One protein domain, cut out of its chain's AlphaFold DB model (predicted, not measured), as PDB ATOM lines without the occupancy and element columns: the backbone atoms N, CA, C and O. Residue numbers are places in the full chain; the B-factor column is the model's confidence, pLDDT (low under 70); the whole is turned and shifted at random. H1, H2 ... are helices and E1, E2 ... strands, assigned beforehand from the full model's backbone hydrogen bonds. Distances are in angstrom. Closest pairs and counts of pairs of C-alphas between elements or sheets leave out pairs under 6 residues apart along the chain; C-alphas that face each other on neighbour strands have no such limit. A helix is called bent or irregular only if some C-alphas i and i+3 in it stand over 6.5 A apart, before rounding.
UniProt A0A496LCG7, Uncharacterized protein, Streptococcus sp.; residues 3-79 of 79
ATOM      1  N   ASP A   3     159.614 175.014 133.820       92.19
ATOM      2  CA  ASP A   3     158.539 174.025 133.961       92.19
ATOM      3  C   ASP A   3     157.152 174.643 134.147       92.19
ATOM      4  O   ASP A   3     156.178 174.137 133.601       92.19
ATOM      5  N   TYR A   4     157.058 175.727 134.923       92.19
ATOM      6  CA  TYR A   4     155.786 176.412 135.152       92.19
ATOM      7  C   TYR A   4     155.295 177.067 133.861       92.19
ATOM      8  O   TYR A   4     154.125 176.934 133.533       92.19
ATOM      9  N   ILE A   5     156.195 177.716 133.114       94.31
ATOM     10  CA  ILE A   5     155.852 178.396 131.858       94.31
ATOM     11  C   ILE A   5     155.343 177.376 130.835       94.31
ATOM     12  O   ILE A   5     154.259 177.552 130.296       94.31
ATOM     13  N   ARG A   6     156.059 176.259 130.645       95.81
ATOM     14  CA  ARG A   6     155.625 175.185 129.731       95.81
ATOM     15  C   ARG A   6     154.280 174.581 130.137       95.81
ATOM     16  O   ARG A   6     153.441 174.305 129.285       95.81
ATOM     17  N   PHE A   7     154.062 174.385 131.439       96.12
ATOM     18  CA  PHE A   7     152.778 173.904 131.939       96.12
ATOM     19  C   PHE A   7     151.649 174.909 131.679       96.12
ATOM     20  O   PHE A   7     150.571 174.508 131.250       96.12
ATOM     21  N   GLU A   8     151.889 176.199 131.912       95.62
ATOM     22  CA  GLU A   8     150.925 177.269 131.658       95.62
ATOM     23  C   GLU A   8     150.576 177.384 130.172       95.62
ATOM     24  O   GLU A   8     149.397 177.453 129.835       95.62
ATOM     25  N   GLU A   9     151.571 177.317 129.285       95.31
ATOM     26  CA  GLU A   9     151.376 177.307 127.832       95.31
ATOM     27  C   GLU A   9     150.510 176.122 127.384       95.31
ATOM     28  O   GLU A   9     149.506 176.318 126.692       95.31
ATOM     29  N   ASP A  10     150.840 174.901 127.816       96.00
ATOM     30  CA  ASP A  10     150.062 173.712 127.461       96.00
ATOM     31  C   ASP A  10     148.652 173.752 128.074       96.00
ATOM     32  O   ASP A  10     147.672 173.401 127.411       96.00
ATOM     33  N   PHE A  11     148.511 174.211 129.320       95.88
ATOM     34  CA  PHE A  11     147.205 174.349 129.961       95.88
ATOM     35  C   PHE A  11     146.332 175.360 129.215       95.88
ATOM     36  O   PHE A  11     145.196 175.043 128.877       95.88
ATOM     37  N   GLN A  12     146.852 176.546 128.892       94.62
ATOM     38  CA  GLN A  12     146.111 177.582 128.162       94.62
ATOM     39  C   GLN A  12     145.747 177.144 126.741       94.62
ATOM     40  O   GLN A  12     144.662 177.458 126.236       94.62
ATOM     41  N   LYS A  13     146.625 176.372 126.092       95.69
ATOM     42  CA  LYS A  13     146.381 175.823 124.758       95.69
ATOM     43  C   LYS A  13     145.139 174.932 124.721       95.69
ATOM     44  O   LYS A  13     144.365 175.039 123.769       95.69
ATOM     45  N   TYR A  14     144.925 174.101 125.742       96.31
ATOM     46  CA  TYR A  14     143.851 173.100 125.745       96.31
ATOM     47  C   TYR A  14     142.658 173.430 126.649       96.31
ATOM     48  O   TYR A  14     141.565 172.937 126.393       96.31
ATOM     49  N   SER A  15     142.825 174.265 127.673       96.00
ATOM     50  CA  SER A  15     141.756 174.631 128.606       96.00
ATOM     51  C   SER A  15     140.707 175.517 127.942       96.00
ATOM     52  O   SER A  15     141.041 176.513 127.297       96.00
ATOM     53  N   ALA A  16     139.440 175.149 128.112       96.44
ATOM     54  CA  ALA A  16     138.269 175.949 127.763       96.44
ATOM     55  C   ALA A  16     137.760 176.792 128.947       96.44
ATOM     56  O   ALA A  16     136.741 177.468 128.826       96.44
ATOM     57  N   MET A  17     138.438 176.742 130.097       93.06
ATOM     58  CA  MET A  17     138.059 177.516 131.276       93.06
ATOM     59  C   MET A  17     138.385 179.001 131.076       93.06
ATOM     60  O   MET A  17     139.480 179.340 130.638       93.06
ATOM     61  N   ASP A  18     137.473 179.881 131.492       90.69
ATOM     62  CA  ASP A  18     137.663 181.346 131.496       90.69
ATOM     63  C   ASP A  18     138.445 181.848 132.732       90.69
ATOM     64  O   ASP A  18     138.518 183.036 133.032       90.69
ATOM     65  N   VAL A  19     139.024 180.920 133.499       91.00
ATOM     66  CA  VAL A  19     139.769 181.202 134.730       91.00
ATOM     67  C   VAL A  19     141.263 180.989 134.471       91.00
ATOM     68  O   VAL A  19     141.652 179.888 134.069       91.00
ATOM     69  N   PRO A  20     142.123 181.993 134.725       90.19
ATOM     70  CA  PRO A  20     143.569 181.830 134.596       90.19
ATOM     71  C   PRO A  20     144.135 180.730 135.505       90.19
ATOM     72  O   PRO A  20     143.715 180.584 136.654       90.19
ATOM     73  N   LEU A  21     145.151 180.003 135.017       93.25
ATOM     74  CA  LEU A  21     145.821 178.924 135.760       93.25
ATOM     75  C   LEU A  21     146.327 179.373 137.140       93.25
ATOM     76  O   LEU A  21     146.297 178.591 138.088       93.25
ATOM     77  N   THR A  22     146.751 180.631 137.271       93.19
ATOM     78  CA  THR A  22     147.243 181.218 138.525       93.19
ATOM     79  C   THR A  22     146.249 181.105 139.679       93.19
ATOM     80  O   THR A  22     146.675 180.960 140.820       93.19
ATOM     81  N   PHE A  23     144.942 181.114 139.401       94.25
ATOM     82  CA  PHE A  23     143.901 180.945 140.419       94.25
ATOM     83  C   PHE A  23     143.606 179.480 140.753       94.25
ATOM     84  O   PHE A  23     142.977 179.201 141.767       94.25
ATOM     85  N   LEU A  24     144.034 178.548 139.901       94.56
ATOM     86  CA  LEU A  24     143.725 177.122 140.016       94.56
ATOM     87  C   LEU A  24     144.918 176.298 140.496       94.56
ATOM     88  O   LEU A  24     144.740 175.171 140.955       94.56
ATOM     89  N   ILE A  25     146.139 176.818 140.351       93.75
ATOM     90  CA  ILE A  25     147.348 176.015 140.520       93.75
ATOM     91  C   ILE A  25     147.458 175.411 141.921       93.75
ATOM     92  O   ILE A  25     147.778 174.229 142.038       93.75
ATOM     93  N   ASP A  26     147.111 176.158 142.967       93.00
ATOM     94  CA  ASP A  26     147.175 175.652 144.340       93.00
ATOM     95  C   ASP A  26     146.202 174.485 144.560       93.00
ATOM     96  O   ASP A  26     146.585 173.456 145.124       93.00
ATOM     97  N   ASP A  27     144.977 174.583 144.038       94.31
ATOM     98  CA  ASP A  27     143.979 173.513 144.116       94.31
ATOM     99  C   ASP A  27     144.381 172.287 143.291       94.31
ATOM    100  O   ASP A  27     144.201 171.148 143.736       94.31
ATOM    101  N   ILE A  28     144.983 172.496 142.117       94.81
ATOM    102  CA  ILE A  28     145.535 171.425 141.278       94.81
ATOM    103  C   ILE A  28     146.634 170.674 142.040       94.81
ATOM    104  O   ILE A  28     146.573 169.446 142.176       94.81
ATOM    105  N   LEU A  29     147.621 171.398 142.575       93.56
ATOM    106  CA  LEU A  29     148.740 170.814 143.314       93.56
ATOM    107  C   LEU A  29     148.262 170.116 144.596       93.56
ATOM    108  O   LEU A  29     148.698 168.998 144.888       93.56
ATOM    109  N   ARG A  30     147.324 170.722 145.337       93.06
ATOM    110  CA  ARG A  30     146.712 170.137 146.540       93.06
ATOM    111  C   ARG A  30     145.943 168.859 146.220       93.06
ATOM    112  O   ARG A  30     146.084 167.867 146.932       93.06
ATOM    113  N   THR A  31     145.180 168.846 145.134       94.25
ATOM    114  CA  THR A  31     144.408 167.674 144.698       94.25
ATOM    115  C   THR A  31     145.322 166.527 144.269       94.25
ATOM    116  O   THR A  31     145.083 165.378 144.648       94.25
ATOM    117  N   MET A  32     146.401 166.813 143.534       94.50
ATOM    118  CA  MET A  32     147.428 165.817 143.194       94.50
ATOM    119  C   MET A  32     148.073 165.223 144.450       94.50
ATOM    120  O   MET A  32     148.166 164.003 144.590       94.50
ATOM    121  N   ALA A  33     148.438 166.086 145.401       92.00
ATOM    122  CA  ALA A  33     148.978 165.705 146.698       92.00
ATOM    123  C   ALA A  33     148.034 164.801 147.511       92.00
ATOM    124  O   ALA A  33     148.488 163.795 148.055       92.00
ATOM    125  N   MET A  34     146.748 165.153 147.608       92.19
ATOM    126  CA  MET A  34     145.745 164.388 148.362       92.19
ATOM    127  C   MET A  34     145.466 163.027 147.725       92.19
ATOM    128  O   MET A  34     145.356 162.028 148.430       92.19
ATOM    129  N   ASN A  35     145.405 162.978 146.394       92.69
ATOM    130  CA  ASN A  35     145.137 161.750 145.650       92.69
ATOM    131  C   ASN A  35     146.383 160.890 145.412       92.69
ATOM    132  O   ASN A  35     146.273 159.846 144.772       92.69
ATOM    133  N   GLN A  36     147.557 161.330 145.876       90.50
ATOM    134  CA  GLN A  36     148.847 160.673 145.636       90.50
ATOM    135  C   GLN A  36     149.099 160.406 144.141       90.50
ATOM    136  O   GLN A  36     149.642 159.373 143.751       90.50
ATOM    137  N   LYS A  37     148.683 161.350 143.291       94.75
ATOM    138  CA  LYS A  37     148.867 161.296 141.838       94.75
ATOM    139  C   LYS A  37     149.903 162.315 141.414       94.75
ATOM    140  O   LYS A  37     149.970 163.415 141.947       94.75
ATOM    141  N   ASN A  38     150.676 161.951 140.404       95.50
ATOM    142  CA  ASN A  38     151.672 162.821 139.797       95.50
ATOM    143  C   ASN A  38     151.169 163.483 138.509       95.50
ATOM    144  O   ASN A  38     151.974 163.931 137.696       95.50
ATOM    145  N   TYR A  39     149.853 163.501 138.295       96.75
ATOM    146  CA  TYR A  39     149.257 164.100 137.115       96.75
ATOM    147  C   TYR A  39     147.981 164.864 137.445       96.75
ATOM    148  O   TYR A  39     147.202 164.471 138.319       96.75
ATOM    149  N   PHE A  40     147.753 165.922 136.678       96.00
ATOM    150  CA  PHE A  40     146.501 166.657 136.629       96.00
ATOM    151  C   PHE A  40     145.730 166.249 135.370       96.00
ATOM    152  O   PHE A  40     146.318 166.109 134.297       96.00
ATOM    153  N   LYS A  41     144.418 166.030 135.507       96.56
ATOM    154  CA  LYS A  41     143.519 165.745 134.386       96.56
ATOM    155  C   LYS A  41     142.651 166.973 134.123       96.56
ATOM    156  O   LYS A  41     141.806 167.298 134.955       96.56
ATOM    157  N   LEU A  42     142.800 167.571 132.948       96.38
ATOM    158  CA  LEU A  42     141.788 168.451 132.374       96.38
ATOM    159  C   LEU A  42     140.778 167.552 131.656       96.38
ATOM    160  O   LEU A  42     141.136 166.828 130.727       96.38
ATOM    161  N   ASN A  43     139.549 167.514 132.161       95.75
ATOM    162  CA  ASN A  43     138.510 166.665 131.592       95.75
ATOM    163  C   ASN A  43     138.025 167.211 130.241       95.75
ATOM    164  O   ASN A  43     138.173 168.400 129.949       95.75
ATOM    165  N   LYS A  44     137.416 166.334 129.442       96.38
ATOM    166  CA  LYS A  44     136.841 166.707 128.146       96.38
ATOM    167  C   LYS A  44     135.875 167.890 128.223       96.38
ATOM    168  O   LYS A  44     135.869 168.711 127.312       96.38
ATOM    169  N   GLU A  45     135.107 168.009 129.306       96.19
ATOM    170  CA  GLU A  45     134.138 169.090 129.507       96.19
ATOM    171  C   GLU A  45     134.808 170.464 129.652       96.19
ATOM    172  O   GLU A  45     134.233 171.468 129.244       96.19
ATOM    173  N   ASN A  46     136.029 170.504 130.191       95.38
ATOM    174  CA  ASN A  46     136.828 171.716 130.370       95.38
ATOM    175  C   ASN A  46     137.928 171.862 129.306       95.38
ATOM    176  O   ASN A  46     138.779 172.744 129.422       95.38
ATOM    177  N   SER A  47     137.942 171.010 128.282       96.75
ATOM    178  CA  SER A  47     138.903 171.063 127.176       96.75
ATOM    179  C   SER A  47     138.288 171.709 125.933       96.75
ATOM    180  O   SER A  47     137.102 171.543 125.651       96.75
ATOM    181  N   LYS A  48     139.103 172.414 125.150       96.81
ATOM    182  CA  LYS A  48     138.689 173.038 123.883       96.81
ATOM    183  C   LYS A  48     138.387 172.020 122.783       96.81
ATOM    184  O   LYS A  48     137.589 172.307 121.898       96.81
ATOM    185  N   ASP A  49     139.044 170.863 122.808       96.44
ATOM    186  CA  ASP A  49     138.933 169.826 121.776       96.44
ATOM    187  C   ASP A  49     138.011 168.657 122.179       96.44
ATOM    188  O   ASP A  49     137.836 167.712 121.403       96.44
ATOM    189  N   GLY A  50     137.405 168.723 123.370       96.00
ATOM    190  CA  GLY A  50     136.509 167.698 123.896       96.00
ATOM    191  C   GLY A  50     137.216 166.398 124.290       96.00
ATOM    192  O   GLY A  50     136.592 165.334 124.222       96.00
ATOM    193  N   ARG A  51     138.499 166.444 124.675       96.56
ATOM    194  CA  ARG A  51     139.312 165.277 125.054       96.56
ATOM    195  C   ARG A  51     139.841 165.376 126.478       96.56
ATOM    196  O   ARG A  51     139.936 166.442 127.070       96.56
ATOM    197  N   ASP A  52     140.213 164.235 127.047       97.69
ATOM    198  CA  ASP A  52     140.890 164.226 128.339       97.69
ATOM    199  C   ASP A  52     142.391 164.506 128.150       97.69
ATOM    200  O   ASP A  52     143.110 163.733 127.511       97.69
ATOM    201  N   HIS A  53     142.887 165.586 128.760       97.62
ATOM    202  CA  HIS A  53     144.308 165.938 128.760       97.62
ATOM    203  C   HIS A  53     144.937 165.593 130.104       97.62
ATOM    204  O   HIS A  53     144.414 165.944 131.164       97.62
ATOM    205  N   TYR A  54     146.097 164.945 130.055       97.56
ATOM    206  CA  TYR A  54     146.856 164.537 131.231       97.56
ATOM    207  C   TYR A  54     148.186 165.278 131.250       97.56
ATOM    208  O   TYR A  54     148.978 165.159 130.316       97.56
ATOM    209  N   PHE A  55     148.426 166.025 132.322       97.62
ATOM    210  CA  PHE A  55     149.645 166.795 132.553       97.62
ATOM    211  C   PHE A  55     150.454 166.096 133.637       97.62
ATOM    212  O   PHE A  55     149.982 165.993 134.770       97.62
ATOM    213  N   TYR A  56     151.636 165.586 133.296       97.56
ATOM    214  CA  TYR A  56     152.463 164.784 134.198       97.56
ATOM    215  C   TYR A  56     153.581 165.606 134.837       97.56
ATOM    216  O   TYR A  56     154.240 166.421 134.188       97.56
ATOM    217  N   PHE A  57     153.829 165.333 136.115       97.06
ATOM    218  CA  PHE A  57     154.823 166.007 136.935       97.06
ATOM    219  C   PHE A  57     155.764 164.993 137.587       97.06
ATOM    220  O   PHE A  57     155.359 163.915 138.027       97.06
ATOM    221  N   PHE A  58     157.028 165.373 137.715       95.50
ATOM    222  CA  PHE A  58     157.946 164.765 138.663       95.50
ATOM    223  C   PHE A  58     157.819 165.499 140.001       95.50
ATOM    224  O   PHE A  58     157.829 166.730 140.041       95.50
ATOM    225  N   ILE A  59     157.671 164.758 141.101       93.19
ATOM    226  CA  ILE A  59     157.470 165.328 142.440       93.19
ATOM    227  C   ILE A  59     158.698 165.018 143.289       93.19
ATOM    228  O   ILE A  59     159.013 163.855 143.533       93.19
ATOM    229  N   LYS A  60     159.369 166.063 143.780       91.00
ATOM    230  CA  LYS A  60     160.491 165.939 144.714       91.00
ATOM    231  C   LYS A  60     160.068 166.408 146.102       91.00
ATOM    232  O   LYS A  60     159.665 167.558 146.275       91.00
ATOM    233  N   MET A  61     160.213 165.526 147.087       87.38
ATOM    234  CA  MET A  61     160.139 165.889 148.503       87.38
ATOM    235  C   MET A  61     161.456 166.557 148.908       87.38
ATOM    236  O   MET A  61     162.533 166.041 148.598       87.38
ATOM    237  N   LEU A  62     161.389 167.706 149.575       81.94
ATOM    238  CA  LEU A  62     162.556 168.323 150.199       81.94
ATOM    239  C   LEU A  62     162.577 167.948 151.681       81.94
ATOM    240  O   LEU A  62     161.615 168.217 152.391       81.94
ATOM    241  N   ASN A  63     163.665 167.334 152.147       70.12
ATOM    242  CA  ASN A  63     163.813 166.960 153.552       70.12
ATOM    243  C   ASN A  63     164.615 168.026 154.306       70.12
ATOM    244  O   ASN A  63     165.721 168.361 153.882       70.12
ATOM    245  N   ASN A  64     164.043 168.526 155.409       56.69
ATOM    246  CA  ASN A  64     164.707 168.639 156.722       56.69
ATOM    247  C   ASN A  64     163.811 169.240 157.822       56.69
ATOM    248  O   ASN A  64     164.142 169.096 158.993       56.69
ATOM    249  N   SER A  65     162.669 169.850 157.494       58.53
ATOM    250  CA  SER A  65     161.723 170.349 158.515       58.53
ATOM    251  C   SER A  65     160.340 170.746 157.985       58.53
ATOM    252  O   SER A  65     159.431 170.953 158.782       58.53
ATOM    253  N   GLU A  66     160.141 170.822 156.665       58.25
ATOM    254  CA  GLU A  66     158.893 171.292 156.055       58.25
ATOM    255  C   GLU A  66     158.343 170.267 155.060       58.25
ATOM    256  O   GLU A  66     159.088 169.644 154.305       58.25
ATOM    257  N   ILE A  67     157.018 170.114 155.033       72.19
ATOM    258  CA  ILE A  67     156.244 169.258 154.116       72.19
ATOM    259  C   ILE A  67     156.225 169.899 152.707       72.19
ATOM    260  O   ILE A  67     155.187 170.033 152.062       72.19
ATOM    261  N   THR A  68     157.379 170.362 152.227       81.06
ATOM    262  CA  THR A  68     157.493 171.151 151.002       81.06
ATOM    263  C   THR A  68     157.732 170.223 149.816       81.06
ATOM    264  O   THR A  68     158.772 169.568 149.688       81.06
ATOM    265  N   ARG A  69     156.739 170.168 148.925       88.50
ATOM    266  CA  ARG A  69     156.785 169.432 147.656       88.50
ATOM    267  C   ARG A  69     157.161 170.376 146.525       88.50
ATOM    268  O   ARG A  69     156.546 171.427 146.371       88.50
ATOM    269  N   LYS A  70     158.135 169.980 145.706       91.06
ATOM    270  CA  LYS A  70     158.432 170.636 144.428       91.06
ATOM    271  C   LYS A  70     157.885 169.800 143.279       91.06
ATOM    272  O   LYS A  70     158.149 168.600 143.218       91.06
ATOM    273  N   TYR A  71     157.156 170.451 142.381       92.94
ATOM    274  CA  TYR A  71     156.550 169.851 141.197       92.94
ATOM    275  C   TYR A  71     157.282 170.351 139.954       92.94
ATOM    276  O   TYR A  71     157.453 171.556 139.778       92.94
ATOM    277  N   PHE A  72     157.710 169.420 139.112       95.00
ATOM    278  CA  PHE A  72     158.455 169.685 137.885       95.00
ATOM    279  C   PHE A  72     157.648 169.134 136.717       95.00
ATOM    280  O   PHE A  72     157.505 167.915 136.591       95.00
ATOM    281  N   TYR A  73     157.085 170.012 135.891       97.06
ATOM    282  CA  TYR A  73     156.317 169.610 134.716       97.06
ATOM    283  C   TYR A  73     157.193 168.812 133.744       97.06
ATOM    284  O   TYR A  73     158.337 169.184 133.491       97.06
ATOM    285  N   GLN A  74     156.673 167.690 133.246       96.81
ATOM    286  CA  GLN A  74     157.410 166.795 132.351       96.81
ATOM    287  C   GLN A  74     156.848 166.852 130.934       96.81
ATOM    288  O   GLN A  74     157.569 167.207 130.004       96.81
ATOM    289  N   TYR A  75     155.580 166.476 130.769       96.31
ATOM    290  CA  TYR A  75     154.935 166.377 129.464       96.31
ATOM    291  C   TYR A  75     153.405 166.308 129.583       96.31
ATOM    292  O   TYR A  75     152.845 166.015 130.647       96.31
ATOM    293  N   HIS A  76     152.748 166.514 128.442       96.50
ATOM    294  CA  HIS A  76     151.307 166.389 128.234       96.50
ATOM    295  C   HIS A  76     150.989 165.211 127.299       96.50
ATOM    296  O   HIS A  76     151.730 164.938 126.354       96.50
ATOM    297  N   THR A  77     149.882 164.509 127.557       97.00
ATOM    298  CA  THR A  77     149.343 163.471 126.660       97.00
ATOM    299  C   THR A  77     147.821 163.529 126.565       97.00
ATOM    300  O   THR A  77     147.150 163.877 127.540       97.00
ATOM    301  N   LEU A  78     147.282 163.079 125.432       93.75
ATOM    302  CA  LEU A  78     145.870 162.716 125.271       93.75
ATOM    303  C   LEU A  78     145.662 161.241 125.648       93.75
ATOM    304  O   LEU A  78     146.536 160.416 125.366       93.75
ATOM    305  N   LYS A  79     144.514 160.902 126.238       75.81
ATOM    306  CA  LYS A  79     144.020 159.516 126.287       75.81
ATOM    307  C   LYS A  79     142.610 159.421 125.735       75.81
ATOM    308  O   LYS A  79     141.872 160.423 125.856       75.81
TER     309      LYS A  79
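Overview. This is residues 3 to 79 of the 79 residues of an uncharacterized protein of Streptococcus sp. (UniProt A0A496LCG7). A three-stranded sheet, drawn out by the long hairpin E2 and E3, has helix H1 over one face, running along the strands, while the irregular helix H2 begins near H1 and passes beside the edge strand E1. The loop at the tip of the E2 and E3 hairpin and the E1 to E2 link lie at opposite ends of the longest axis. The printed part has 77 residues, with two named helices and then three named strands in the order H1, H2, E1, E2, E3; the sheet order is E1 - E2 - E3, antiparallel throughout, and the class is mixed, helices and strands. The whole is compact, with a radius of gyration of the C-alphas of 12.9 A, and elongated, spanning 43 by 24 by 21 A.

Arrangement. H1, residues 3 to 14, is on the sheet of E1, residues 39 to 42, E2, residues 53 to 61, and E3, residues 69 to 78. Its height over the sheet is 9.1 A; it lies over E2 and E3 and runs along the strands, at 16 degrees to E2 on the local plane. Its closest C-alphas to E3 are those of Asp 3 and Tyr 73, 5.0 A apart. H2, residues 21 to 34, only just touches H1, with 3 pairs of C-alphas within 8 A; the closest are those of Glu 8 and Leu 21, 6.8 A apart, and the lines are about perpendicular at 74 degrees. H2 touches H1 with residue 21 alone. H2 is on the sheet too, but at the sheet's level, with a height of 2.3 A; its closest C-alphas to E1 are those of Met 32 and Tyr 39, 6.6 A apart. The strands form a meander, each the antiparallel neighbour of the one before. In the hairpin E1 and E2, N 40 and O 55 are within hydrogen-bond range at 2.9 A; in the hairpin E2 and E3, N 58 and O 72 are at 2.8 A. E3 bends by 58 degrees at residue 74. Every O i to N i+4 pair is within hydrogen-bond range in H1, and 8 of 10 are in H2.

Along the chain. H1 begins at C-alpha 3 (158.539, 174.025, 133.961) and is 16.9 A long. H2 is 19.2 A long and irregular: C-alphas 23 and 26 are 7.4 A apart. E1 measures 9.9 A, E2 25.3 A and E3 25.8 A, ending at C-alpha 78 (145.870, 162.716, 125.271).

Size, cuts and confidence. The two C-alphas farthest apart are those of Asp 49 and Asn 64, 43.4 A. The printed part has no cut, and no link is long; H2 to E1 is tight. Mean pLDDT of the printed part is 92.0, and residues 64 to 66 are under 70.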